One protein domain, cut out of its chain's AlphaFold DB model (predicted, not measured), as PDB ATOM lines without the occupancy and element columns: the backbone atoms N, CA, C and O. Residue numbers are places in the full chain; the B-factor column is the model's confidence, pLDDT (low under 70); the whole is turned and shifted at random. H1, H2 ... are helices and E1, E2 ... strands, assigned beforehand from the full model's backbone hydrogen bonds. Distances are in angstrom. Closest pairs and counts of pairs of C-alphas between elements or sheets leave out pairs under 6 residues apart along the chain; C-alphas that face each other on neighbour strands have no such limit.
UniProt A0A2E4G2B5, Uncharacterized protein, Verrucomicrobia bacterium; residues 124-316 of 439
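What this domain is: This is residues 124 to 316 of the 439 residues of an uncharacterized protein of Verrucomicrobia bacterium (UniProt A0A2E4G2B5). Look for three antiparallel sheets stacked in a stepped row and only partly face to face: the twisted sheet E4 E5 E6 E7 is in the middle, the smaller sheet E1 E2 E3 covers part of one face, and the sheet E8 E9 E10 E11 covers part of the other. The short helix H1 sits beside E3 and grazes two sheets, while the low-confidence helix H2, in the region that joins E9 to E10, lies off the sheet E8 E9 E10 E11. The printed part has 193 residues with two named helices and eleven named strands, in the order E1 E2 E3 H1 E4 E5 E6 E7 E8 E9 H2 E10 E11, and in each sheet the strands stand side by side in the order just given. The class is mostly strand; the whole is compact, with a radius of gyration of the C-alphas of 18.5 A, and spans 63 by 44 by 30 A.

How they stand to each other: Begin with the sheet of E4, residues 181 to 187, E5, residues 190 to 202, E6, residues 205 to 216, and E7, residues 219 to 230. It is a meander, each strand the antiparallel neighbour of the one before, with E4 and E7 as edge strands. In the hairpin of E4 and E5, N 183 and O 194 are within hydrogen-bond range at 2.8 A; in that of E5 and E6, N 195 and O 211 are 2.8 A apart; in that of E6 and E7, N 212 and O 224 are 2.8 A apart. E7 bends by 65 degrees at residue 223. Next take E8, residues 236 to 240, E9, residues 245 to 251, E10, residues 285 to 295, and E11, residues 300 to 311, which bends by 55 degrees at residue 303. Here these backbone pairs are within hydrogen-bond range: N 238 and O 247 at 2.8 A across the hairpin of E8 and E9, N 248 and O 291 at 2.9 A across the antiparallel neighbours E9 and E10, and N 288 and O 308 at 2.8 A across the hairpin of E10 and E11. This sheet is face to face with the first, their best planes 20 degrees apart; the closest C-alphas of E6 and E8 are those of Ser 208 and Val 237, 5.4 A apart. Now find E1, residues 125 to 128, E2, residues 134 to 140, and E3, residues 150 to 156, a second meander, with N 127 and O 136 at 2.9 A and N 137 and O 153 at 2.8 A. It too is face to face with the first sheet, completing a stack of sheets, three of them face to face in turn; the closest C-alphas of E1 and E4 are those of Arg 128 and Ile 182, 5.9 A apart. H1, residues 164 to 172, only grazes this sheet, and also the first one; its closest C-alpha pair with E3 is Gln 171 and Met 154, 6.1 A. H2, residues 267 to 274, is on none of the three sheets and is apart from E11, only just, at 8.4 A. In H1 and H2 every O i to N i+4 pair is within hydrogen-bond range.

Where its parts are: Find C-alpha 125 at (280.396, 220.058, 161.502), where E1 begins its 10.2 A; E2 covers 20.3 A and E3 19.4 A. H1 measures 12.4 A and E4 19.0 A. From C-alpha 190 at (253.631, 225.422, 160.574), E5, the longest strand by residues, runs 38.1 A; E6 follows with 34.6 A and E7 with 31.6 A. E8 measures 13.2 A, E9 19.8 A and H2 10.0 A. E10 covers 32.8 A, and E11 runs 32.4 A to C-alpha 311 at (268.002, 185.180, 181.463).

The domain as a whole: The two C-alphas farthest apart are those of Glu 161 and Ser 316, 64.0 A. The printed part has no cut, and the one long link is the 15 residues from E9 to H2. Mean pLDDT of the printed part is 86.3; look for values under 70 at residues 161 to 165, 262 to 280 and 314 to 316.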
ATOM      1  N   LEU A 124     284.642 222.094 161.346       92.94
ATOM      2  CA  LEU A 124     283.282 222.539 161.607       92.94
ATOM      3  C   LEU A 124     282.285 221.530 161.025       92.94
ATOM      4  O   LEU A 124     282.147 221.383 159.810       92.94
ATOM      5  N   SER A 125     281.552 220.851 161.898       93.62
ATOM      6  CA  SER A 125     280.396 220.058 161.502       93.62
ATOM      7  C   SER A 125     279.207 220.986 161.279       93.62
ATOM      8  O   SER A 125     278.898 221.827 162.123       93.62
ATOM      9  N   ILE A 126     278.554 220.844 160.128       94.75
ATOM     10  CA  ILE A 126     277.405 221.658 159.743       94.75
ATOM     11  C   ILE A 126     276.238 220.729 159.451       94.75
ATOM     12  O   ILE A 126     276.279 219.938 158.508       94.75
ATOM     13  N   VAL A 127     275.174 220.876 160.228       95.69
ATOM     14  CA  VAL A 127     273.902 220.189 160.024       95.69
ATOM     15  C   VAL A 127     272.850 221.238 159.708       95.69
ATOM     16  O   VAL A 127     272.818 222.303 160.319       95.69
ATOM     17  N   ARG A 128     271.990 220.969 158.729       95.56
ATOM     18  CA  ARG A 128     270.930 221.899 158.328       95.56
ATOM     19  C   ARG A 128     269.620 221.168 158.111       95.56
ATOM     20  O   ARG A 128     269.628 220.034 157.644       95.56
ATOM     21  N   SER A 129     268.520 221.857 158.375       96.75
ATOM     22  CA  SER A 129     267.194 221.407 157.984       96.75
ATOM     23  C   SER A 129     267.021 221.410 156.462       96.75
ATOM     24  O   SER A 129     267.625 222.215 155.745       96.75
ATOM     25  N   ASP A 130     266.153 220.531 155.961       93.44
ATOM     26  CA  ASP A 130     265.863 220.399 154.524       93.44
ATOM     27  C   ASP A 130     265.269 221.673 153.896       93.44
ATOM     28  O   ASP A 130     265.461 221.935 152.708       93.44
ATOM     29  N   ASP A 131     264.567 222.485 154.690       94.56
ATOM     30  CA  ASP A 131     264.030 223.787 154.276       94.56
ATOM     31  C   ASP A 131     265.082 224.915 154.300       94.56
ATOM     32  O   ASP A 131     264.790 226.033 153.877       94.56
ATOM     33  N   GLY A 132     266.303 224.628 154.771       92.94
ATOM     34  CA  GLY A 132     267.414 225.574 154.835       92.94
ATOM     35  C   GLY A 132     267.208 226.718 155.823       92.94
ATOM     36  O   GLY A 132     267.771 227.790 155.616       92.94
ATOM     37  N   LYS A 133     266.383 226.528 156.859       94.31
ATOM     38  CA  LYS A 133     266.089 227.576 157.846       94.31
ATOM     39  C   LYS A 133     266.800 227.406 159.175       94.31
ATOM     40  O   LYS A 133     267.143 228.410 159.792       94.31
ATOM     41  N   LEU A 134     267.004 226.171 159.629       95.69
ATOM     42  CA  LEU A 134     267.645 225.865 160.902       95.69
ATOM     43  C   LEU A 134     268.981 225.171 160.657       95.69
ATOM     44  O   LEU A 134     269.058 224.179 159.934       95.69
ATOM     45  N   TYR A 135     270.023 225.696 161.283       95.81
ATOM     46  CA  TYR A 135     271.385 225.205 161.173       95.81
ATOM     47  C   TYR A 135     271.926 224.903 162.563       95.81
ATOM     48  O   TYR A 135     271.686 225.664 163.500       95.81
ATOM     49  N   ASN A 136     272.683 223.820 162.668       96.38
ATOM     50  CA  ASN A 136     273.571 223.535 163.776       96.38
ATOM     51  C   ASN A 136     275.006 223.540 163.253       96.38
ATOM     52  O   ASN A 136     275.331 222.849 162.288       96.38
ATOM     53  N   PHE A 137     275.852 224.318 163.906       95.19
ATOM     54  CA  PHE A 137     277.289 224.308 163.722       95.19
ATOM     55  C   PHE A 137     277.894 223.686 164.971       95.19
ATOM     56  O   PHE A 137     277.490 224.029 166.082       95.19
ATOM     57  N   SER A 138     278.843 222.770 164.821       94.50
ATOM     58  CA  SER A 138     279.572 222.237 165.968       94.50
ATOM     59  C   SER A 138     281.048 222.029 165.679       94.50
ATOM     60  O   SER A 138     281.448 221.737 164.553       94.50
ATOM     61  N   LEU A 139     281.864 222.212 166.711       93.62
ATOM     62  CA  LEU A 139     283.316 222.095 166.671       93.62
ATOM     63  C   LEU A 139     283.754 221.236 167.859       93.62
ATOM     64  O   LEU A 139     283.311 221.479 168.978       93.62
ATOM     65  N   ASP A 140     284.609 220.233 167.633       92.00
ATOM     66  CA  ASP A 140     285.221 219.465 168.731       92.00
ATOM     67  C   ASP A 140     285.942 220.436 169.671       92.00
ATOM     68  O   ASP A 140     286.715 221.264 169.203       92.00
ATOM     69  N   GLU A 141     285.687 220.379 170.979       91.38
ATOM     70  CA  GLU A 141     286.327 221.313 171.907       91.38
ATOM     71  C   GLU A 141     287.788 220.962 172.189       91.38
ATOM     72  O   GLU A 141     288.539 221.795 172.698       91.38
ATOM     73  N   LYS A 142     288.201 219.722 171.902       91.50
ATOM     74  CA  LYS A 142     289.528 219.204 172.238       91.50
ATOM     75  C   LYS A 142     289.884 219.440 173.715       91.50
ATOM     76  O   LYS A 142     291.025 219.756 174.023       91.50
ATOM     77  N   THR A 143     288.943 219.244 174.641       82.81
ATOM     78  CA  THR A 143     289.155 219.437 176.097       82.81
ATOM     79  C   THR A 143     290.104 218.414 176.729       82.81
ATOM     80  O   THR A 143     290.640 218.636 177.814       82.81
ATOM     81  N   GLY A 144     290.358 217.297 176.044       76.62
ATOM     82  CA  GLY A 144     291.140 216.182 176.571       76.62
ATOM     83  C   GLY A 144     290.300 215.248 177.451       76.62
ATOM     84  O   GLY A 144     289.211 215.571 177.906       76.62
ATOM     85  N   GLY A 145     290.798 214.031 177.670       81.50
ATOM     86  CA  GLY A 145     290.044 212.970 178.344       81.50
ATOM     87  C   GLY A 145     289.254 212.072 177.386       81.50
ATOM     88  O   GLY A 145     289.530 212.009 176.191       81.50
ATOM     89  N   THR A 146     288.329 211.283 177.944       81.12
ATOM     90  CA  THR A 146     287.522 210.316 177.165       81.12
ATOM     91  C   THR A 146     286.169 210.869 176.728       81.12
ATOM     92  O   THR A 146     285.565 210.312 175.809       81.12
ATOM     93  N   TYR A 147     285.719 211.951 177.369       84.44
ATOM     94  CA  TYR A 147     284.595 212.755 176.910       84.44
ATOM     95  C   TYR A 147     285.039 213.566 175.695       84.44
ATOM     96  O   TYR A 147     286.144 214.108 175.689       84.44
ATOM     97  N   ARG A 148     284.205 213.618 174.659       80.81
ATOM     98  CA  ARG A 148     284.443 214.469 173.488       80.81
ATOM     99  C   ARG A 148     283.366 215.537 173.441       80.81
ATOM    100  O   ARG A 148     282.394 215.368 172.705       80.81
ATOM    101  N   SER A 149     283.546 216.578 174.250       87.25
ATOM    102  CA  SER A 149     282.680 217.750 174.198       87.25
ATOM    103  C   SER A 149     282.783 218.439 172.846       87.25
ATOM    104  O   SER A 149     283.811 218.377 172.156       87.25
ATOM    105  N   ARG A 150     281.696 219.097 172.463       90.50
ATOM    106  CA  ARG A 150     281.650 219.970 171.299       90.50
ATOM    107  C   ARG A 150     281.100 221.311 171.721       90.50
ATOM    108  O   ARG A 150     280.112 221.374 172.440       90.50
ATOM    109  N   TYR A 151     281.673 222.364 171.168       89.88
ATOM    110  CA  TYR A 151     280.950 223.610 171.129       89.88
ATOM    111  C   TYR A 151     279.896 223.515 170.038       89.88
ATOM    112  O   TYR A 151     280.194 223.065 168.926       89.88
ATOM    113  N   SER A 152     278.683 223.961 170.339       92.12
ATOM    114  CA  SER A 152     277.597 223.967 169.377       92.12
ATOM    115  C   SER A 152     276.837 225.284 169.343       92.12
ATOM    116  O   SER A 152     276.600 225.911 170.373       92.12
ATOM    117  N   TRP A 153     276.454 225.688 168.134       90.50
ATOM    118  CA  TRP A 153     275.737 226.924 167.859       90.50
ATOM    119  C   TRP A 153     274.602 226.666 166.891       90.50
ATOM    120  O   TRP A 153     274.776 226.072 165.826       90.50
ATOM    121  N   MET A 154     273.436 227.168 167.250       93.50
ATOM    122  CA  MET A 154     272.254 227.135 166.415       93.50
ATOM    123  C   MET A 154     272.120 228.450 165.654       93.50
ATOM    124  O   MET A 154     272.427 229.522 166.171       93.50
ATOM    125  N   TYR A 155     271.622 228.389 164.427       92.50
ATOM    126  CA  TYR A 155     271.275 229.574 163.652       92.50
ATOM    127  C   TYR A 155     269.939 229.358 162.956       92.50
ATOM    128  O   TYR A 155     269.730 228.330 162.309       92.50
ATOM    129  N   TYR A 156     269.038 230.330 163.086       93.00
ATOM    130  CA  TYR A 156     267.714 230.282 162.482       93.00
ATOM    131  C   TYR A 156     267.479 231.506 161.598       93.00
ATOM    132  O   TYR A 156     267.531 232.638 162.070       93.00
ATOM    133  N   THR A 157     267.208 231.283 160.311       90.00
ATOM    134  CA  THR A 157     267.128 232.361 159.305       90.00
ATOM    135  C   THR A 157     265.965 233.319 159.522       90.00
ATOM    136  O   THR A 157     266.036 234.471 159.103       90.00
ATOM    137  N   ASP A 158     264.886 232.843 160.145       88.62
ATOM    138  CA  ASP A 158     263.662 233.626 160.341       88.62
ATOM    139  C   ASP A 158     263.630 234.306 161.724       88.62
ATOM    140  O   ASP A 158     262.618 234.907 162.096       88.62
ATOM    141  N   PHE A 159     264.726 234.222 162.488       84.38
ATOM    142  CA  PHE A 159     264.871 234.877 163.784       84.38
ATOM    143  C   PHE A 159     264.930 236.399 163.598       84.38
ATOM    144  O   PHE A 159     265.755 236.912 162.840       84.38
ATOM    145  N   LYS A 160     264.023 237.139 164.246       79.50
ATOM    146  CA  LYS A 160     263.878 238.586 164.027       79.50
ATOM    147  C   LYS A 160     264.535 239.374 165.145       79.50
ATOM    148  O   LYS A 160     264.150 239.203 166.297       79.50
ATOM    149  N   GLU A 161     265.449 240.266 164.758       67.69
ATOM    150  CA  GLU A 161     266.040 241.318 165.603       67.69
ATOM    151  C   GLU A 161     266.363 240.862 167.038       67.69
ATOM    152  O   GLU A 161     265.884 241.477 167.991       67.69
ATOM    153  N   PRO A 162     267.135 239.777 167.226       64.06
ATOM    154  CA  PRO A 162     267.466 239.355 168.572       64.06
ATOM    155  C   PRO A 162     268.331 240.399 169.256       64.06
ATOM    156  O   PRO A 162     269.360 240.823 168.722       64.06
ATOM    157  N   ASP A 163     267.936 240.796 170.462       68.88
ATOM    158  CA  ASP A 163     268.920 241.353 171.370       68.88
ATOM    159  C   ASP A 163     269.865 240.238 171.854       68.88
ATOM    160  O   ASP A 163     269.639 239.040 171.640       68.88
ATOM    161  N   SER A 164     270.964 240.624 172.499       69.00
ATOM    162  CA  SER A 164     271.961 239.661 172.971       69.00
ATOM    163  C   SER A 164     271.389 238.639 173.961       69.00
ATOM    164  O   SER A 164     271.873 237.512 174.014       69.00
ATOM    165  N   SER A 165     270.361 239.009 174.733       69.62
ATOM    166  CA  SER A 165     269.750 238.130 175.733       69.62
ATOM    167  C   SER A 165     268.837 237.079 175.102       69.62
ATOM    168  O   SER A 165     268.779 235.945 175.576       69.62
ATOM    169  N   ASP A 166     268.149 237.428 174.017       70.25
ATOM    170  CA  ASP A 166     267.310 236.497 173.268       70.25
ATOM    171  C   ASP A 166     268.155 235.507 172.466       70.25
ATOM    172  O   ASP A 166     267.795 234.332 172.385       70.25
ATOM    173  N   LEU A 167     269.315 235.935 171.959       73.12
ATOM    174  CA  LEU A 167     270.275 235.034 171.323       73.12
ATOM    175  C   LEU A 167     270.886 234.047 172.331       73.12
ATOM    176  O   LEU A 167     270.979 232.861 172.039       73.12
ATOM    177  N   GLU A 168     271.263 234.501 173.528       76.50
ATOM    178  CA  GLU A 168     271.803 233.617 174.572       76.50
ATOM    179  C   GLU A 168     270.774 232.566 175.012       76.50
ATOM    180  O   GLU A 168     271.076 231.371 175.040       76.50
ATOM    181  N   LYS A 169     269.524 232.985 175.267       76.75
ATOM    182  CA  LYS A 169     268.422 232.059 175.577       76.75
ATOM    183  C   LYS A 169     268.201 231.060 174.452       76.75
ATOM    184  O   LYS A 169     268.059 229.870 174.718       76.75
ATOM    185  N   PHE A 170     268.192 231.547 173.212       80.75
ATOM    186  CA  PHE A 170     268.059 230.719 172.023       80.75
ATOM    187  C   PHE A 170     269.141 229.641 171.971       80.75
ATOM    188  O   PHE A 170     268.804 228.482 171.769       80.75
ATOM    189  N   GLN A 171     270.411 229.987 172.207       83.38
ATOM    190  CA  GLN A 171     271.491 228.996 172.221       83.38
ATOM    191  C   GLN A 171     271.330 228.001 173.376       83.38
ATOM    192  O   GLN A 171     271.433 226.798 173.165       83.38
ATOM    193  N   SER A 172     271.007 228.486 174.580       83.56
ATOM    194  CA  SER A 172     270.881 227.649 175.785       83.56
ATOM    195  C   SER A 172     269.719 226.648 175.756       83.56
ATOM    196  O   SER A 172     269.697 225.713 176.552       83.56
ATOM    197  N   PHE A 173     268.738 226.852 174.872       87.31
ATOM    198  CA  PHE A 173     267.589 225.960 174.713       87.31
ATOM    199  C   PHE A 173     267.969 224.616 174.069       87.31
ATOM    200  O   PHE A 173     267.305 223.604 174.296       87.31
ATOM    201  N   PHE A 174     269.024 224.604 173.258       90.81
ATOM    202  CA  PHE A 174     269.457 223.431 172.515       90.81
ATOM    203  C   PHE A 174     270.573 222.673 173.241       90.81
ATOM    204  O   PHE A 174     271.285 223.225 174.079       90.81
ATOM    205  N   ALA A 175     270.740 221.393 172.902       87.06
ATOM    206  CA  ALA A 175     271.806 220.565 173.456       87.06
ATOM    207  C   ALA A 175     273.192 221.155 173.143       87.06
ATOM    208  O   ALA A 175     273.495 221.478 171.991       87.06
ATOM    209  N   SER A 176     274.049 221.254 174.163       87.00
ATOM    210  CA  SER A 176     275.350 221.929 174.067       87.00
ATOM    211  C   SER A 176     276.342 221.227 173.140       87.00
ATOM    212  O   SER A 176     277.129 221.901 172.489       87.00
ATOM    213  N   ASP A 177     276.273 219.896 173.035       89.12
ATOM    214  CA  ASP A 177     277.159 219.094 172.175       89.12
ATOM    215  C   ASP A 177     276.691 219.015 170.706       89.12
ATOM    216  O   ASP A 177     277.343 218.396 169.855       89.12
ATOM    217  N   GLY A 178     275.569 219.667 170.389       92.50
ATOM    218  CA  GLY A 178     275.042 219.798 169.037       92.50
ATOM    219  C   GLY A 178     274.262 218.595 168.525       92.50
ATOM    220  O   GLY A 178     273.866 217.695 169.266       92.50
ATOM    221  N   PHE A 179     274.004 218.612 167.219       95.69
ATOM    222  CA  PHE A 179     273.129 217.653 166.552       95.69
ATOM    223  C   PHE A 179     273.823 217.025 165.349       95.69
ATOM    224  O   PHE A 179     274.763 217.580 164.786       95.69
ATOM    225  N   ASN A 180     273.347 215.851 164.947       94.88
ATOM    226  CA  ASN A 180     273.838 215.120 163.782       94.88
ATOM    227  C   ASN A 180     272.916 215.281 162.571       94.88
ATOM    228  O   ASN A 180     273.399 215.261 161.445       94.88
ATOM    229  N   GLU A 181     271.612 215.443 162.797       97.31
ATOM    230  CA  GLU A 181     270.601 215.617 161.748       97.31
ATOM    231  C   GLU A 181     269.495 216.564 162.235       97.31
ATOM    232  O   GLU A 181     269.178 216.605 163.430       97.31
ATOM    233  N   ILE A 182     268.896 217.313 161.305       98.19
ATOM    234  CA  ILE A 182     267.742 218.187 161.552       98.19
ATOM    235  C   ILE A 182     266.717 217.948 160.443       98.19
ATOM    236  O   ILE A 182     266.974 218.226 159.276       98.19
ATOM    237  N   TYR A 183     265.522 217.492 160.807       98.12
ATOM    238  CA  TYR A 183     264.437 217.220 159.868       98.12
ATOM    239  C   TYR A 183     263.357 218.290 159.969       98.12
ATOM    240  O   TYR A 183     262.806 218.518 161.047       98.12
ATOM    241  N   ALA A 184     263.009 218.909 158.841       97.62
ATOM    242  CA  ALA A 184     261.848 219.788 158.759       97.62
ATOM    243  C   ALA A 184     260.570 218.945 158.601       97.62
ATOM    244  O   ALA A 184     260.457 218.105 157.707       97.62
ATOM    245  N   LEU A 185     259.599 219.161 159.486       97.19
ATOM    246  CA  LEU A 185     258.306 218.489 159.494       97.19
ATOM    247  C   LEU A 185     257.205 219.522 159.258       97.19
ATOM    248  O   LEU A 185     256.897 220.327 160.137       97.19
ATOM    249  N   ASP A 186     256.586 219.475 158.081       94.75
ATOM    250  CA  ASP A 186     255.427 220.315 157.782       94.75
ATOM    251  C   ASP A 186     254.193 219.830 158.550       94.75
ATOM    252  O   ASP A 186     253.831 218.647 158.499       94.75
ATOM    253  N   THR A 187     253.546 220.757 159.256       95.31
ATOM    254  CA  THR A 187     252.315 220.525 160.021       95.31
ATOM    255  C   THR A 187     251.290 221.618 159.738       95.31
ATOM    256  O   THR A 187     251.628 222.684 159.220       95.31
ATOM    257  N   ASP A 188     250.042 221.397 160.151       93.19
ATOM    258  CA  ASP A 188     248.989 222.418 160.074       93.19
ATOM    259  C   ASP A 188     249.283 223.645 160.968       93.19
ATOM    260  O   ASP A 188     248.731 224.722 160.748       93.19
ATOM    261  N   GLU A 189     250.167 223.504 161.965       91.94
ATOM    262  CA  GLU A 189     250.616 224.582 162.860       91.94
ATOM    263  C   GLU A 189     251.873 225.311 162.334       91.94
ATOM    264  O   GLU A 189     252.388 226.203 163.009       91.94
ATOM    265  N   GLY A 190     252.373 224.941 161.149       93.19
ATOM    266  CA  GLY A 190     253.631 225.422 160.574       93.19
ATOM    267  C   GLY A 190     254.735 224.361 160.566       93.19
ATOM    268  O   GLY A 190     254.495 223.182 160.837       93.19
ATOM    269  N   THR A 191     255.955 224.767 160.224       96.12
ATOM    270  CA  THR A 191     257.117 223.867 160.198       96.12
ATOM    271  C   THR A 191     257.633 223.624 161.615       96.12
ATOM    272  O   THR A 191     257.853 224.565 162.379       96.12
ATOM    273  N   LYS A 192     257.837 222.352 161.959       97.50
ATOM    274  CA  LYS A 192     258.519 221.906 163.181       97.50
ATOM    275  C   LYS A 192     259.855 221.282 162.808       97.50
ATOM    276  O   LYS A 192     260.002 220.777 161.697       97.50
ATOM    277  N   TYR A 193     260.808 221.285 163.726       98.19
ATOM    278  CA  TYR A 193     262.126 220.703 163.495       98.19
ATOM    279  C   TYR A 193     262.343 219.550 164.457       98.19
ATOM    280  O   TYR A 193     262.252 219.734 165.666       98.19
ATOM    281  N   LEU A 194     262.608 218.360 163.925       98.25
ATOM    282  CA  LEU A 194     263.087 217.241 164.725       98.25
ATOM    283  C   LEU A 194     264.604 217.187 164.613       98.25
ATOM    284  O   LEU A 194     265.137 216.912 163.539       98.25
ATOM    285  N   LEU A 195     265.283 217.441 165.718       98.12
ATOM    286  CA  LEU A 195     266.727 217.374 165.824       98.12
ATOM    287  C   LEU A 195     267.121 216.041 166.456       98.12
ATOM    288  O   LEU A 195     266.477 215.588 167.403       98.12
ATOM    289  N   THR A 196     268.170 215.409 165.940       97.69
ATOM    290  CA  THR A 196     268.721 214.172 166.513       97.69
ATOM    291  C   THR A 196     270.182 214.380 166.850       97.69
ATOM    292  O   THR A 196     270.914 214.946 166.033       97.69
ATOM    293  N   GLY A 197     270.618 213.908 168.012       94.94
ATOM    294  CA  GLY A 197     271.990 214.068 168.468       94.94
ATOM    295  C   GLY A 197     272.555 212.803 169.094       94.94
ATOM    296  O   GLY A 197     271.829 211.920 169.561       94.94
ATOM    297  N   PHE A 198     273.880 212.723 169.063       92.31
ATOM    298  CA  PHE A 198     274.659 211.641 169.633       92.31
ATOM    299  C   PHE A 198     275.930 212.196 170.282       92.31
ATOM    300  O   PHE A 198     276.738 212.851 169.616       92.31
ATOM    301  N   VAL A 199     276.150 211.866 171.555       90.50
ATOM    302  CA  VAL A 199     277.300 212.335 172.336       90.50
ATOM    303  C   VAL A 199     278.067 211.156 172.901       90.50
ATOM    304  O   VAL A 199     277.517 210.240 173.506       90.50
ATOM    305  N   ARG A 200     279.393 211.199 172.762       89.31
ATOM    306  CA  ARG A 200     280.277 210.272 173.465       89.31
ATOM    307  C   ARG A 200     280.740 210.895 174.781       89.31
ATOM    308  O   ARG A 200     281.784 211.546 174.820       89.31
ATOM    309  N   GLY A 201     279.982 210.622 175.843       85.81
ATOM    310  CA  GLY A 201     280.242 211.017 177.232       85.81
ATOM    311  C   GLY A 201     281.574 210.500 177.795       85.81
ATOM    312  O   GLY A 201     282.267 211.179 178.544       85.81
ATOM    313  N   CYS A 202     281.957 209.274 177.439       86.75
ATOM    314  CA  CYS A 202     283.203 208.651 177.883       86.75
ATOM    315  C   CYS A 202     283.618 207.519 176.928       86.75
ATOM    316  O   CYS A 202     282.993 207.296 175.888       86.75
ATOM    317  N   SER A 203     284.646 206.733 177.278       86.31
ATOM    318  CA  SER A 203     285.064 205.577 176.464       86.31
ATOM    319  C   SER A 203     283.916 204.617 176.122       86.31
ATOM    320  O   SER A 203     283.920 204.077 175.015       86.31
ATOM    321  N   TYR A 204     282.958 204.464 177.040       88.94
ATOM    322  CA  TYR A 204     281.790 203.582 176.960       88.94
ATOM    323  C   TYR A 204     280.534 204.271 177.519       88.94
ATOM    324  O   TYR A 204     279.803 203.667 178.293       88.94
ATOM    325  N   CYS A 205     280.349 205.566 177.267       91.75
ATOM    326  CA  CYS A 205     279.134 206.288 177.650       91.75
ATOM    327  C   CYS A 205     278.646 206.991 176.394       91.75
ATOM    328  O   CYS A 205     279.383 207.818 175.846       91.75
ATOM    329  N   PHE A 206     277.459 206.631 175.932       92.69
ATOM    330  CA  PHE A 206     276.904 207.109 174.678       92.69
ATOM    331  C   PHE A 206     275.509 207.654 174.933       92.69
ATOM    332  O   PHE A 206     274.594 206.896 175.246       92.69
ATOM    333  N   GLU A 207     275.368 208.966 174.816       93.56
ATOM    334  CA  GLU A 207     274.068 209.610 174.805       93.56
ATOM    335  C   GLU A 207     273.530 209.610 173.381       93.56
ATOM    336  O   GLU A 207     274.245 209.926 172.429       93.56
ATOM    337  N   SER A 208     272.255 209.292 173.235       95.44
ATOM    338  CA  SER A 208     271.515 209.517 171.998       95.44
ATOM    339  C   SER A 208     270.177 210.132 172.344       95.44
ATOM    340  O   SER A 208     269.542 209.742 173.330       95.44
ATOM    341  N   PHE A 209     269.763 211.110 171.552       95.44
ATOM    342  CA  PHE A 209     268.574 211.881 171.857       95.44
ATOM    343  C   PHE A 209     267.903 212.425 170.608       95.44
ATOM    344  O   PHE A 209     268.507 212.588 169.545       95.44
ATOM    345  N   VAL A 210     266.622 212.728 170.768       97.06
ATOM    346  CA  VAL A 210     265.825 213.464 169.796       97.06
ATOM    347  C   VAL A 210     265.079 214.593 170.494       97.06
ATOM    348  O   VAL A 210     264.642 214.445 171.636       97.06
ATOM    349  N   GLN A 211     264.905 215.705 169.790       96.88
ATOM    350  CA  GLN A 211     264.188 216.881 170.268       96.88
ATOM    351  C   GLN A 211     263.302 217.416 169.141       96.88
ATOM    352  O   GLN A 211     263.793 217.760 168.070       96.88
ATOM    353  N   LEU A 212     261.989 217.464 169.351       97.69
ATOM    354  CA  LEU A 212     261.050 218.135 168.457       97.69
ATOM    355  C   LEU A 212     260.814 219.548 168.972       97.69
ATOM    356  O   LEU A 212     260.353 219.734 170.100       97.69
ATOM    357  N   VAL A 213     261.059 220.531 168.116       96.75
ATOM    358  CA  VAL A 213     260.917 221.942 168.461       96.75
ATOM    359  C   VAL A 213     260.013 222.654 167.466       96.75
ATOM    360  O   VAL A 213     259.988 222.341 166.271       96.75
ATOM    361  N   ALA A 214     259.278 223.644 167.952       95.88
ATOM    362  CA  ALA A 214     258.481 224.544 167.130       95.88
ATOM    363  C   ALA A 214     258.898 225.989 167.393       95.88
ATOM    364  O   ALA A 214     259.086 226.380 168.544       95.88
ATOM    365  N   PHE A 215     259.017 226.786 166.333       92.56
ATOM    366  CA  PHE A 215     259.291 228.214 166.450       92.56
ATOM    367  C   PHE A 215     257.984 229.005 166.427       92.56
ATOM    368  O   PHE A 215     257.266 228.997 165.424       92.56
ATOM    369  N   LYS A 216     257.652 229.673 167.531       90.44
ATOM    370  CA  LYS A 216     256.433 230.481 167.693       90.44
ATOM    371  C   LYS A 216     256.812 231.753 168.457       90.44
ATOM    372  O   LYS A 216     257.676 231.712 169.320       90.44
ATOM    373  N   ASP A 217     256.227 232.895 168.107       88.06
ATOM    374  CA  ASP A 217     256.431 234.161 168.836       88.06
ATOM    375  C   ASP A 217     257.910 234.551 169.079       88.06
ATOM    376  O   ASP A 217     258.282 235.036 170.143       88.06
ATOM    377  N   ASN A 218     258.754 234.358 168.059       86.81
ATOM    378  CA  ASN A 218     260.201 234.603 168.099       86.81
ATOM    379  C   ASN A 218     260.986 233.716 169.091       86.81
ATOM    380  O   ASN A 218     262.081 234.084 169.503       86.81
ATOM    381  N   GLN A 219     260.441 232.562 169.492       89.06
ATOM    382  CA  GLN A 219     261.060 231.632 170.439       89.06
ATOM    383  C   GLN A 219     260.865 230.174 170.011       89.06
ATOM    384  O   GLN A 219     259.894 229.825 169.335       89.06
ATOM    385  N   PHE A 220     261.797 229.313 170.416       91.94
ATOM    386  CA  PHE A 220     261.646 227.870 170.276       91.94
ATOM    387  C   PHE A 220     260.953 227.272 171.500       91.94
ATOM    388  O   PHE A 220     261.222 227.652 172.637       91.94
ATOM    389  N   TYR A 221     260.072 226.312 171.241       93.31
ATOM    390  CA  TYR A 221     259.394 225.515 172.252       93.31
ATOM    391  C   TYR A 221     259.669 224.043 171.997       93.31
ATOM    392  O   TYR A 221     259.538 223.582 170.862       93.31
ATOM    393  N   GLU A 222     260.016 223.313 173.053       94.75
ATOM    394  CA  GLU A 222     260.127 221.861 173.005       94.75
ATOM    395  C   GLU A 222     258.723 221.254 173.059       94.75
ATOM    396  O   GLU A 222     257.934 221.555 173.954       94.75
ATOM    397  N   GLU A 223     258.397 220.419 172.075       95.06
ATOM    398  CA  GLU A 223     257.103 219.735 171.991       95.06
ATOM    399  C   GLU A 223     257.216 218.214 172.172       95.06
ATOM    400  O   GLU A 223     256.199 217.538 172.348       95.06
ATOM    401  N   PHE A 224     258.437 217.676 172.110       95.00
ATOM    402  CA  PHE A 224     258.779 216.296 172.442       95.00
ATOM    403  C   PHE A 224     260.291 216.180 172.643       95.00
ATOM    404  O   PHE A 224     261.060 216.732 171.857       95.00
ATOM    405  N   SER A 225     260.718 215.408 173.633       94.62
ATOM    406  CA  SER A 225     262.116 215.036 173.823       94.62
ATOM    407  C   SER A 225     262.211 213.603 174.326       94.62
ATOM    408  O   SER A 225     261.341 213.109 175.049       94.62
ATOM    409  N   TYR A 226     263.257 212.908 173.892       94.06
ATOM    410  CA  TYR A 226     263.582 211.582 174.396       94.06
ATOM    411  C   TYR A 226     265.087 211.363 174.295       94.06
ATOM    412  O   TYR A 226     265.662 211.562 173.223       94.06
ATOM    413  N   SER A 227     265.717 210.937 175.385       93.75
ATOM    414  CA  SER A 227     267.151 210.660 175.441       93.75
ATOM    415  C   SER A 227     267.444 209.396 176.240       93.75
ATOM    416  O   SER A 227     266.643 208.952 177.062       93.75
ATOM    417  N   THR A 228     268.594 208.787 175.963       93.62
ATOM    418  CA  THR A 228     269.122 207.642 176.717       93.62
ATOM    419  C   THR A 228     270.636 207.740 176.793       93.62
ATOM    420  O   THR A 228     271.261 208.235 175.853       93.62
ATOM    421  N   ASN A 229     271.213 207.228 177.879       93.25
ATOM    422  CA  ASN A 229     272.655 207.123 178.080       93.25
ATOM    423  C   ASN A 229     273.039 205.652 178.225       93.25
ATOM    424  O   ASN A 229     272.675 205.033 179.218       93.25
ATOM    425  N   ASN A 230     273.780 205.093 177.272       93.38
ATOM    426  CA  ASN A 230     274.030 203.652 177.220       93.38
ATOM    427  C   ASN A 230     275.522 203.317 177.166       93.38
ATOM    428  O   ASN A 230     276.368 204.123 176.756       93.38
ATOM    429  N   ARG A 231     275.853 202.080 177.548       92.25
ATOM    430  CA  ARG A 231     277.204 201.510 177.417       92.25
ATOM    431  C   ARG A 231     277.532 200.972 176.017       92.25
ATOM    432  O   ARG A 231     278.718 200.827 175.703       92.25
ATOM    433  N   ASP A 232     276.533 200.669 175.184       89.31
ATOM    434  CA  ASP A 232     276.710 200.168 173.808       89.31
ATOM    435  C   ASP A 232     276.435 201.271 172.774       89.31
ATOM    436  O   ASP A 232     275.519 202.072 172.922       89.31
ATOM    437  N   TRP A 233     277.233 201.295 171.708       84.50
ATOM    438  CA  TRP A 233     277.097 202.241 170.599       84.50
ATOM    439  C   TRP A 233     275.870 201.960 169.718       84.50
ATOM    440  O   TRP A 233     275.373 202.849 169.034       84.50
ATOM    441  N   ASN A 234     275.409 200.710 169.675       88.69
ATOM    442  CA  ASN A 234     274.306 200.286 168.806       88.69
ATOM    443  C   ASN A 234     272.933 200.428 169.471       88.69
ATOM    444  O   ASN A 234     271.933 199.967 168.923       88.69
ATOM    445  N   GLU A 235     272.902 201.012 170.661       92.94
ATOM    446  CA  GLU A 235     271.719 201.188 171.488       92.94
ATOM    447  C   GLU A 235     271.430 202.668 171.646       92.94
ATOM    448  O   GLU A 235     272.343 203.496 171.618       92.94
ATOM    449  N   GLY A 236     270.158 202.999 171.824       95.38
ATOM    450  CA  GLY A 236     269.765 204.378 172.014       95.38
ATOM    451  C   GLY A 236     268.476 204.767 171.329       95.38
ATOM    452  O   GLY A 236     267.557 203.959 171.206       95.38
ATOM    453  N   VAL A 237     268.426 206.026 170.910       96.19
ATOM    454  CA  VAL A 237     267.273 206.683 170.306       96.19
ATOM    455  C   VAL A 237     267.572 206.982 168.844       96.19
ATOM    456  O   VAL A 237     268.568 207.623 168.512       96.19
ATOM    457  N   PHE A 238     266.686 206.538 167.963       96.00
ATOM    458  CA  PHE A 238     266.843 206.635 166.519       96.00
ATOM    459  C   PHE A 238     265.580 207.207 165.895       96.00
ATOM    460  O   PHE A 238     264.470 206.883 166.309       96.00
ATOM    461  N   TYR A 239     265.738 208.020 164.856       97.50
ATOM    462  CA  TYR A 239     264.618 208.519 164.074       97.50
ATOM    463  C   TYR A 239     264.625 207.932 162.664       97.50
ATOM    464  O   TYR A 239     265.636 207.945 161.965       97.50
ATOM    465  N   ASN A 240     263.464 207.447 162.232       97.62
ATOM    466  CA  ASN A 240     263.211 207.011 160.872       97.62
ATOM    467  C   ASN A 240     262.397 208.089 160.130       97.62
ATOM    468  O   ASN A 240     261.195 208.224 160.394       97.62
ATOM    469  N   PRO A 241     262.995 208.835 159.181       96.38
ATOM    470  CA  PRO A 241     262.296 209.900 158.465       96.38
ATOM    471  C   PRO A 241     261.230 209.386 157.489       96.38
ATOM    472  O   PRO A 241     260.273 210.104 157.202       96.38
ATOM    473  N   GLN A 242     261.342 208.147 156.993       96.31
ATOM    474  CA  GLN A 242     260.360 207.576 156.065       96.31
ATOM    475  C   GLN A 242     259.053 207.218 156.771       96.31
ATOM    476  O   GLN A 242     257.974 207.447 156.225       96.31
ATOM    477  N   THR A 243     259.137 206.658 157.979       97.06
ATOM    478  CA  THR A 243     257.958 206.295 158.781       97.06
ATOM    479  C   THR A 243     257.575 207.366 159.799       97.06
ATOM    480  O   THR A 243     256.547 207.226 160.459       97.06
ATOM    481  N   LYS A 244     258.388 208.423 159.931       97.81
ATOM    482  CA  LYS A 244     258.291 209.455 160.973       97.81
ATOM    483  C   LYS A 244     258.137 208.830 162.357       97.81
ATOM    484  O   LYS A 244     257.177 209.091 163.084       97.81
ATOM    485  N   THR A 245     259.061 207.933 162.685       98.06
ATOM    486  CA  THR A 245     259.033 207.146 163.921       98.06
ATOM    487  C   THR A 245     260.318 207.362 164.698       98.06
ATOM    488  O   THR A 245     261.396 207.240 164.128       98.06
ATOM    489  N   VAL A 246     260.197 207.659 165.987       97.81
ATOM    490  CA  VAL A 246     261.304 207.604 166.944       97.81
ATOM    491  C   VAL A 246     261.273 206.235 167.610       97.81
ATOM    492  O   VAL A 246     260.239 205.828 168.138       97.81
ATOM    493  N   GLU A 247     262.386 205.520 167.589       97.12
ATOM    494  CA  GLU A 247     262.558 204.238 168.264       97.12
ATOM    495  C   GLU A 247     263.637 204.377 169.331       97.12
ATOM    496  O   GLU A 247     264.729 204.856 169.044       97.12
ATOM    497  N   ALA A 248     263.330 203.957 170.554       95.75
ATOM    498  CA  ALA A 248     264.314 203.790 171.609       95.75
ATOM    499  C   ALA A 248     264.516 202.293 171.842       95.75
ATOM    500  O   ALA A 248     263.535 201.584 172.063       95.75
ATOM    501  N   ASP A 249     265.753 201.810 171.776       95.56
ATOM    502  CA  ASP A 249     266.102 200.405 171.990       95.56
ATOM    503  C   ASP A 249     267.442 200.300 172.724       95.56
ATOM    504  O   ASP A 249     268.495 200.601 172.157       95.56
ATOM    505  N   PHE A 250     267.397 199.908 173.997       93.62
ATOM    506  CA  PHE A 250     268.566 199.906 174.877       93.62
ATOM    507  C   PHE A 250     268.440 198.884 176.006       93.62
ATOM    508  O   PHE A 250     267.336 198.518 176.419       93.62
ATOM    509  N   HIS A 251     269.572 198.402 176.512       91.25
ATOM    510  CA  HIS A 251     269.615 197.611 177.736       91.25
ATOM    511  C   HIS A 251     269.693 198.499 178.969       91.25
ATOM    512  O   HIS A 251     270.211 199.607 178.916       91.25
ATOM    513  N   PHE A 252     269.226 197.973 180.100       88.56
ATOM    514  CA  PHE A 252     269.507 198.626 181.372       88.56
ATOM    515  C   PHE A 252     270.979 198.473 181.722       88.56
ATOM    516  O   PHE A 252     271.561 197.387 181.591       88.56
ATOM    517  N   ASP A 253     271.550 199.561 182.211       86.25
ATOM    518  CA  ASP A 253     272.898 199.630 182.736       86.25
ATOM    519  C   ASP A 253     272.975 200.664 183.872       86.25
ATOM    520  O   ASP A 253     271.959 201.110 184.406       86.25
ATOM    521  N   ASP A 254     274.191 200.996 184.299       85.44
ATOM    522  CA  ASP A 254     274.429 201.949 185.380       85.44
ATOM    523  C   ASP A 254     274.205 203.419 184.978       85.44
ATOM    524  O   ASP A 254     274.220 204.290 185.846       85.44
ATOM    525  N   LEU A 255     274.010 203.703 183.687       87.69
ATOM    526  CA  LEU A 255     273.707 205.030 183.151       87.69
ATOM    527  C   LEU A 255     272.207 205.203 182.880       87.69
ATOM    528  O   LEU A 255     271.661 206.268 183.164       87.69
ATOM    529  N   THR A 256     271.541 204.163 182.371       88.56
ATOM    530  CA  THR A 256     270.086 204.121 182.172       88.56
ATOM    531  C   THR A 256     269.504 202.878 182.841       88.56
ATOM    532  O   THR A 256     269.489 201.787 182.272       88.56
ATOM    533  N   SER A 257     268.990 203.043 184.061       81.88
ATOM    534  CA  SER A 257     268.486 201.944 184.899       81.88
ATOM    535  C   SER A 257     266.979 201.689 184.788       81.88
ATOM    536  O   SER A 257     266.452 200.804 185.457       81.88
ATOM    537  N   SER A 258     266.265 202.461 183.964       81.62
ATOM    538  CA  SER A 258     264.809 202.373 183.831       81.62
ATOM    539  C   SER A 258     264.350 202.517 182.381       81.62
ATOM    540  O   SER A 258     265.094 202.963 181.508       81.62
ATOM    541  N   CYS A 259     263.115 202.095 182.106       83.50
ATOM    542  CA  CYS A 259     262.530 202.111 180.766       83.50
ATOM    543  C   CYS A 259     261.439 203.173 180.696       83.50
ATOM    544  O   CYS A 259     260.259 202.838 180.702       83.50
ATOM    545  N   ASP A 260     261.805 204.451 180.633       79.75
ATOM    546  CA  ASP A 260     260.811 205.526 180.621       79.75
ATOM    547  C   ASP A 260     260.144 205.716 179.248       79.75
ATOM    548  O   ASP A 260     260.273 206.742 178.592       79.75
ATOM    549  N   CYS A 261     259.363 204.729 178.804       79.81
ATOM    550  CA  CYS A 261     258.492 204.904 177.644       79.81
ATOM    551  C   CYS A 261     257.246 205.759 177.967       79.81
ATOM    552  O   CYS A 261     256.331 205.808 177.143       79.81
ATOM    553  N   ALA A 262     257.102 206.333 179.166       63.81
ATOM    554  CA  ALA A 262     255.834 206.849 179.679       63.81
ATOM    555  C   ALA A 262     255.722 208.375 179.551       63.81
ATOM    556  O   ALA A 262     255.451 209.084 180.512       63.81
ATOM    557  N   GLN A 263     255.811 208.895 178.329       57.78
ATOM    558  CA  GLN A 263     255.337 210.253 178.055       57.78
ATOM    559  C   GLN A 263     253.793 210.261 178.191       57.78
ATOM    560  O   GLN A 263     253.097 209.709 177.337       57.78
ATOM    561  N   ASN A 264     253.260 210.862 179.267       50.25
ATOM    562  CA  ASN A 264     251.827 211.138 179.526       50.25
ATOM    563  C   ASN A 264     250.894 209.983 179.988       50.25
ATOM    564  O   ASN A 264     249.708 210.004 179.654       50.25
ATOM    565  N   TYR A 265     251.360 209.008 180.780       54.94
ATOM    566  CA  TYR A 265     250.484 207.975 181.382       54.94
ATOM    567  C   TYR A 265     250.286 208.135 182.900       54.94
ATOM    568  O   TYR A 265     251.017 208.869 183.558       54.94
ATOM    569  N   SER A 266     249.256 207.468 183.441       52.25
ATOM    570  CA  SER A 266     248.939 207.437 184.876       52.25
ATOM    571  C   SER A 266     250.103 206.890 185.704       52.25
ATOM    572  O   SER A 266     250.816 205.999 185.244       52.25
ATOM    573  N   GLU A 267     250.243 207.380 186.941       51.91
ATOM    574  CA  GLU A 267     251.324 207.042 187.887       51.91
ATOM    575  C   GLU A 267     251.605 205.530 188.005       51.91
ATOM    576  O   GLU A 267     252.746 205.137 188.201       51.91
ATOM    577  N   GLU A 268     250.594 204.680 187.820       49.78
ATOM    578  CA  GLU A 268     250.686 203.217 187.914       49.78
ATOM    579  C   GLU A 268     251.509 202.571 186.776       49.78
ATOM    580  O   GLU A 268     252.329 201.688 187.028       49.78
ATOM    581  N   ASP A 269     251.371 203.058 185.535       49.22
ATOM    582  CA  ASP A 269     252.185 202.592 184.401       49.22
ATOM    583  C   ASP A 269     253.614 203.142 184.515       49.22
ATOM    584  O   ASP A 269     254.582 202.428 184.262       49.22
ATOM    585  N   ALA A 270     253.759 204.403 184.940       49.66
ATOM    586  CA  ALA A 270     255.064 205.016 185.186       49.66
ATOM    587  C   ALA A 270     255.830 204.283 186.301       49.66
ATOM    588  O   ALA A 270     257.027 204.041 186.160       49.66
ATOM    589  N   TYR A 271     255.143 203.845 187.361       50.88
ATOM    590  CA  TYR A 271     255.738 203.103 188.473       50.88
ATOM    591  C   TYR A 271     256.364 201.779 188.019       50.88
ATOM    592  O   TYR A 271     257.524 201.518 188.345       50.88
ATOM    593  N   PHE A 272     255.650 200.994 187.198       52.62
ATOM    594  CA  PHE A 272     256.161 199.730 186.652       52.62
ATOM    595  C   PHE A 272     257.420 199.938 185.796       52.62
ATOM    596  O   PHE A 272     258.337 199.129 185.820       52.62
ATOM    597  N   PHE A 273     257.505 201.039 185.054       52.47
ATOM    598  CA  PHE A 273     258.643 201.325 184.180       52.47
ATOM    599  C   PHE A 273     259.831 202.005 184.887       52.47
ATOM    600  O   PHE A 273     260.970 201.834 184.448       52.47
ATOM    601  N   GLN A 274     259.583 202.719 185.991       51.34
ATOM    602  CA  GLN A 274     260.593 203.459 186.760       51.34
ATOM    603  C   GLN A 274     261.244 202.642 187.891       51.34
ATOM    604  O   GLN A 274     262.366 202.953 188.274       51.34
ATOM    605  N   HIS A 275     260.586 201.592 188.401       51.94
ATOM    606  CA  HIS A 275     261.060 200.801 189.553       51.94
ATOM    607  C   HIS A 275     261.442 199.350 189.192       51.94
ATOM    608  O   HIS A 275     261.456 198.478 190.052       51.94
ATOM    609  N   THR A 276     261.763 199.069 187.922       53.12
ATOM    610  CA  THR A 276     262.034 197.707 187.403       53.12
ATOM    611  C   THR A 276     263.429 197.156 187.677       53.12
ATOM    612  O   THR A 276     263.812 196.135 187.095       53.12
ATOM    613  N   GLU A 277     264.173 197.734 188.616       52.69
ATOM    614  CA  GLU A 277     265.109 196.891 189.348       52.69
ATOM    615  C   GLU A 277     264.265 195.927 190.174       52.69
ATOM    616  O   GLU A 277     263.939 196.207 191.314       52.69
ATOM    617  N   ASP A 278     263.875 194.807 189.565       60.84
ATOM    618  CA  ASP A 278     263.502 193.594 190.274       60.84
ATOM    619  C   ASP A 278     264.756 193.211 191.075       60.84
ATOM    620  O   ASP A 278     265.705 192.639 190.508       60.84
ATOM    621  N   PRO A 279     264.852 193.622 192.355       61.12
ATOM    622  CA  PRO A 279     266.110 193.549 193.087       61.12
ATOM    623  C   PRO A 279     266.500 192.082 193.255       61.12
ATOM    624  O   PRO A 279     267.681 191.730 193.313       61.12
ATOM    625  N   PHE A 280     265.478 191.222 193.275       68.00
ATOM    626  CA  PHE A 280     265.595 189.790 193.377       68.00
ATOM    627  C   PHE A 280     266.317 189.200 192.165       68.00
ATOM    628  O   PHE A 280     267.213 188.376 192.335       68.00
ATOM    629  N   TYR A 281     265.982 189.625 190.945       73.56
ATOM    630  CA  TYR A 281     266.548 189.059 189.720       73.56
ATOM    631  C   TYR A 281     267.624 189.912 189.031       73.56
ATOM    632  O   TYR A 281     268.168 189.475 188.007       73.56
ATOM    633  N   PHE A 282     267.990 191.071 189.584       72.19
ATOM    634  CA  PHE A 282     268.950 192.012 188.989       72.19
ATOM    635  C   PHE A 282     270.266 191.355 188.529       72.19
ATOM    636  O   PHE A 282     270.805 191.678 187.474       72.19
ATOM    637  N   ASN A 283     270.765 190.355 189.267       76.25
ATOM    638  CA  ASN A 283     272.034 189.687 188.948       76.25
ATOM    639  C   ASN A 283     271.926 188.549 187.917       76.25
ATOM    640  O   ASN A 283     272.948 187.986 187.512       76.25
ATOM    641  N   VAL A 284     270.716 188.153 187.516       83.69
ATOM    642  CA  VAL A 284     270.496 187.013 186.604       83.69
ATOM    643  C   VAL A 284     269.699 187.373 185.354       83.69
ATOM    644  O   VAL A 284     269.767 186.632 184.364       83.69
ATOM    645  N   LEU A 285     268.991 188.504 185.366       86.25
ATOM    646  CA  LEU A 285     268.270 189.041 184.220       86.25
ATOM    647  C   LEU A 285     268.984 190.260 183.640       86.25
ATOM    648  O   LEU A 285     269.508 191.100 184.359       86.25
ATOM    649  N   ARG A 286     268.980 190.357 182.311       87.69
ATOM    650  CA  ARG A 286     269.217 191.612 181.598       87.69
ATOM    651  C   ARG A 286     267.906 192.148 181.073       87.69
ATOM    652  O   ARG A 286     267.140 191.404 180.459       87.69
ATOM    653  N   TYR A 287     267.701 193.436 181.266       87.62
ATOM    654  CA  TYR A 287     266.530 194.153 180.800       87.62
ATOM    655  C   TYR A 287     266.865 194.872 179.503       87.62
ATOM    656  O   TYR A 287     267.977 195.377 179.348       87.62
ATOM    657  N   ARG A 288     265.922 194.881 178.564       91.50
ATOM    658  CA  ARG A 288     265.999 195.644 177.321       91.50
ATOM    659  C   ARG A 288     264.691 196.386 177.114       91.50
ATOM    660  O   ARG A 288     263.634 195.766 176.992       91.50
ATOM    661  N   CYS A 289     264.774 197.704 177.104       91.56
ATOM    662  CA  CYS A 289     263.665 198.598 176.849       91.56
ATOM    663  C   CYS A 289     263.517 198.822 175.348       91.56
ATOM    664  O   CYS A 289     264.506 199.055 174.656       91.56
ATOM    665  N   LYS A 290     262.279 198.762 174.853       93.62
ATOM    666  CA  LYS A 290     261.936 199.162 173.489       93.62
ATOM    667  C   LYS A 290     260.723 200.074 173.508       93.62
ATOM    668  O   LYS A 290     259.637 199.626 173.879       93.62
ATOM    669  N   CYS A 291     260.885 201.310 173.055       93.38
ATOM    670  CA  CYS A 291     259.805 202.275 172.871       93.38
ATOM    671  C   CYS A 291     259.712 202.671 171.396       93.38
ATOM    672  O   CYS A 291     260.721 202.775 170.704       93.38
ATOM    673  N   SER A 292     258.502 202.926 170.906       95.69
ATOM    674  CA  SER A 292     258.285 203.464 169.563       95.69
ATOM    675  C   SER A 292     257.261 204.583 169.617       95.69
ATOM    676  O   SER A 292     256.140 204.373 170.091       95.69
ATOM    677  N   PHE A 293     257.622 205.749 169.094       96.06
ATOM    678  CA  PHE A 293     256.787 206.940 169.027       96.06
ATOM    679  C   PHE A 293     256.557 207.325 167.570       96.06
ATOM    680  O   PHE A 293     257.502 207.416 166.790       96.06
ATOM    681  N   VAL A 294     255.306 207.551 167.189       97.25
ATOM    682  CA  VAL A 294     254.928 207.891 165.814       97.25
ATOM    683  C   VAL A 294     254.456 209.332 165.777       97.25
ATOM    684  O   VAL A 294     253.674 209.760 166.626       97.25
ATOM    685  N   PHE A 295     254.924 210.081 164.782       97.56
ATOM    686  CA  PHE A 295     254.478 211.449 164.572       97.56
ATOM    687  C   PHE A 295     253.017 211.478 164.113       97.56
ATOM    688  O   PHE A 295     252.686 210.960 163.045       97.56
ATOM    689  N   ASN A 296     252.138 212.113 164.887       95.75
ATOM    690  CA  ASN A 296     250.702 212.176 164.592       95.75
ATOM    691  C   ASN A 296     250.288 213.399 163.748       95.75
ATOM    692  O   ASN A 296     249.100 213.654 163.568       95.75
ATOM    693  N   GLY A 297     251.260 214.166 163.244       95.75
ATOM    694  CA  GLY A 297     251.039 215.439 162.551       95.75
ATOM    695  C   GLY A 297     251.205 216.662 163.452       95.75
ATOM    696  O   GLY A 297     251.362 217.765 162.938       95.75
ATOM    697  N   LYS A 298     251.236 216.478 164.777       95.25
ATOM    698  CA  LYS A 298     251.492 217.539 165.754       95.25
ATOM    699  C   LYS A 298     252.723 217.255 166.605       95.25
ATOM    700  O   LYS A 298     253.586 218.120 166.682       95.25
ATOM    701  N   THR A 299     252.789 216.086 167.235       95.62
ATOM    702  CA  THR A 299     253.909 215.651 168.082       95.62
ATOM    703  C   THR A 299     254.127 214.139 167.934       95.62
ATOM    704  O   THR A 299     253.425 213.474 167.165       95.62
ATOM    705  N   PHE A 300     255.126 213.596 168.619       95.56
ATOM    706  CA  PHE A 300     255.361 212.160 168.705       95.56
ATOM    707  C   PHE A 300     254.557 211.565 169.857       95.56
ATOM    708  O   PHE A 300     254.669 211.992 171.001       95.56
ATOM    709  N   GLU A 301     253.761 210.544 169.552       93.38
ATOM    710  CA  GLU A 301     252.992 209.804 170.550       93.38
ATOM    711  C   GLU A 301     253.419 208.345 170.569       93.38
ATOM    712  O   GLU A 301     253.708 207.738 169.531       93.38
ATOM    713  N   ARG A 302     253.451 207.760 171.766       91.00
ATOM    714  CA  ARG A 302     253.835 206.364 171.945       91.00
ATOM    715  C   ARG A 302     252.865 205.452 171.206       91.00
ATOM    716  O   ARG A 302     251.684 205.383 171.524       91.00
ATOM    717  N   SER A 303     253.401 204.680 170.273       92.00
ATOM    718  CA  SER A 303     252.667 203.630 169.574       92.00
ATOM    719  C   SER A 303     252.848 202.265 170.234       92.00
ATOM    720  O   SER A 303     251.913 201.465 170.263       92.00
ATOM    721  N   LYS A 304     254.049 201.978 170.761       89.81
ATOM    722  CA  LYS A 304     254.408 200.692 171.369       89.81
ATOM    723  C   LYS A 304     255.442 200.879 172.474       89.81
ATOM    724  O   LYS A 304     256.298 201.755 172.381       89.81
ATOM    725  N   ALA A 305     255.380 200.003 173.470       87.62
ATOM    726  CA  ALA A 305     256.412 199.822 174.478       87.62
ATOM    727  C   ALA A 305     256.531 198.335 174.821       87.62
ATOM    728  O   ALA A 305     255.527 197.618 174.850       87.62
ATOM    729  N   SER A 306     257.747 197.869 175.077       86.00
ATOM    730  CA  SER A 306     257.988 196.535 175.614       86.00
ATOM    731  C   SER A 306     259.251 196.513 176.458       86.00
ATOM    732  O   SER A 306     260.273 197.062 176.053       86.00
ATOM    733  N   LEU A 307     259.181 195.803 177.580       86.25
ATOM    734  CA  LEU A 307     260.329 195.467 178.407       86.25
ATOM    735  C   LEU A 307     260.649 193.983 178.219       86.25
ATOM    736  O   LEU A 307     259.883 193.103 178.617       86.25
ATOM    737  N   GLU A 308     261.774 193.698 177.577       90.00
ATOM    738  CA  GLU A 308     262.277 192.340 177.419       90.00
ATOM    739  C   GLU A 308     263.192 191.988 178.592       90.00
ATOM    740  O   GLU A 308     264.079 192.752 178.964       90.00
ATOM    741  N   ARG A 309     262.993 190.797 179.159       89.88
ATOM    742  CA  ARG A 309     263.811 190.254 180.248       89.88
ATOM    743  C   ARG A 309     264.538 189.032 179.729       89.88
ATOM    744  O   ARG A 309     263.891 188.069 179.324       89.88
ATOM    745  N   LYS A 310     265.864 189.048 179.716       90.69
ATOM    746  CA  LYS A 310     266.686 187.945 179.217       90.69
ATOM    747  C   LYS A 310     267.435 187.280 180.357       90.69
ATOM    748  O   LYS A 310     268.228 187.919 181.039       90.69
ATOM    749  N   TYR A 311     267.236 185.978 180.517       89.94
ATOM    750  CA  TYR A 311     268.002 185.180 181.463       89.94
ATOM    751  C   TYR A 311     269.433 184.980 180.959       89.94
ATOM    752  O   TYR A 311     269.654 184.463 179.861       89.94
ATOM    753  N   MET A 312     270.419 185.379 181.762       86.31
ATOM    754  CA  MET A 312     271.825 185.380 181.345       86.31
ATOM    755  C   MET A 312     272.539 184.048 181.569       86.31
ATOM    756  O   MET A 312     273.598 183.816 180.983       86.31
ATOM    757  N   GLY A 313     271.999 183.173 182.424       77.88
ATOM    758  CA  GLY A 313     272.572 181.854 182.726       77.88
ATOM    759  C   GLY A 313     273.994 181.862 183.305       77.88
ATOM    760  O   GLY A 313     274.575 180.797 183.500       77.88
ATOM    761  N   ARG A 314     274.568 183.043 183.560       61.16
ATOM    762  CA  ARG A 314     275.900 183.269 184.122       61.16
ATOM    763  C   ARG A 314     275.740 184.239 185.291       61.16
ATOM    764  O   ARG A 314     275.737 185.444 185.077       61.16
ATOM    765  N   GLY A 315     275.539 183.708 186.492       61.75
ATOM    766  CA  GLY A 315     275.267 184.502 187.691       61.75
ATOM    767  C   GLY A 315     274.901 183.624 188.888       61.75
ATOM    768  O   GLY A 315     274.408 182.515 188.717       61.75
ATOM    769  N   SER A 316     275.206 184.126 190.079       61.62
ATOM    770  CA  SER A 316     275.518 183.488 191.370       61.62
ATOM    771  C   SER A 316     274.457 182.604 192.033       61.62
ATOM    772  O   SER A 316     274.702 182.138 193.144       61.62
TER     773      SER A 316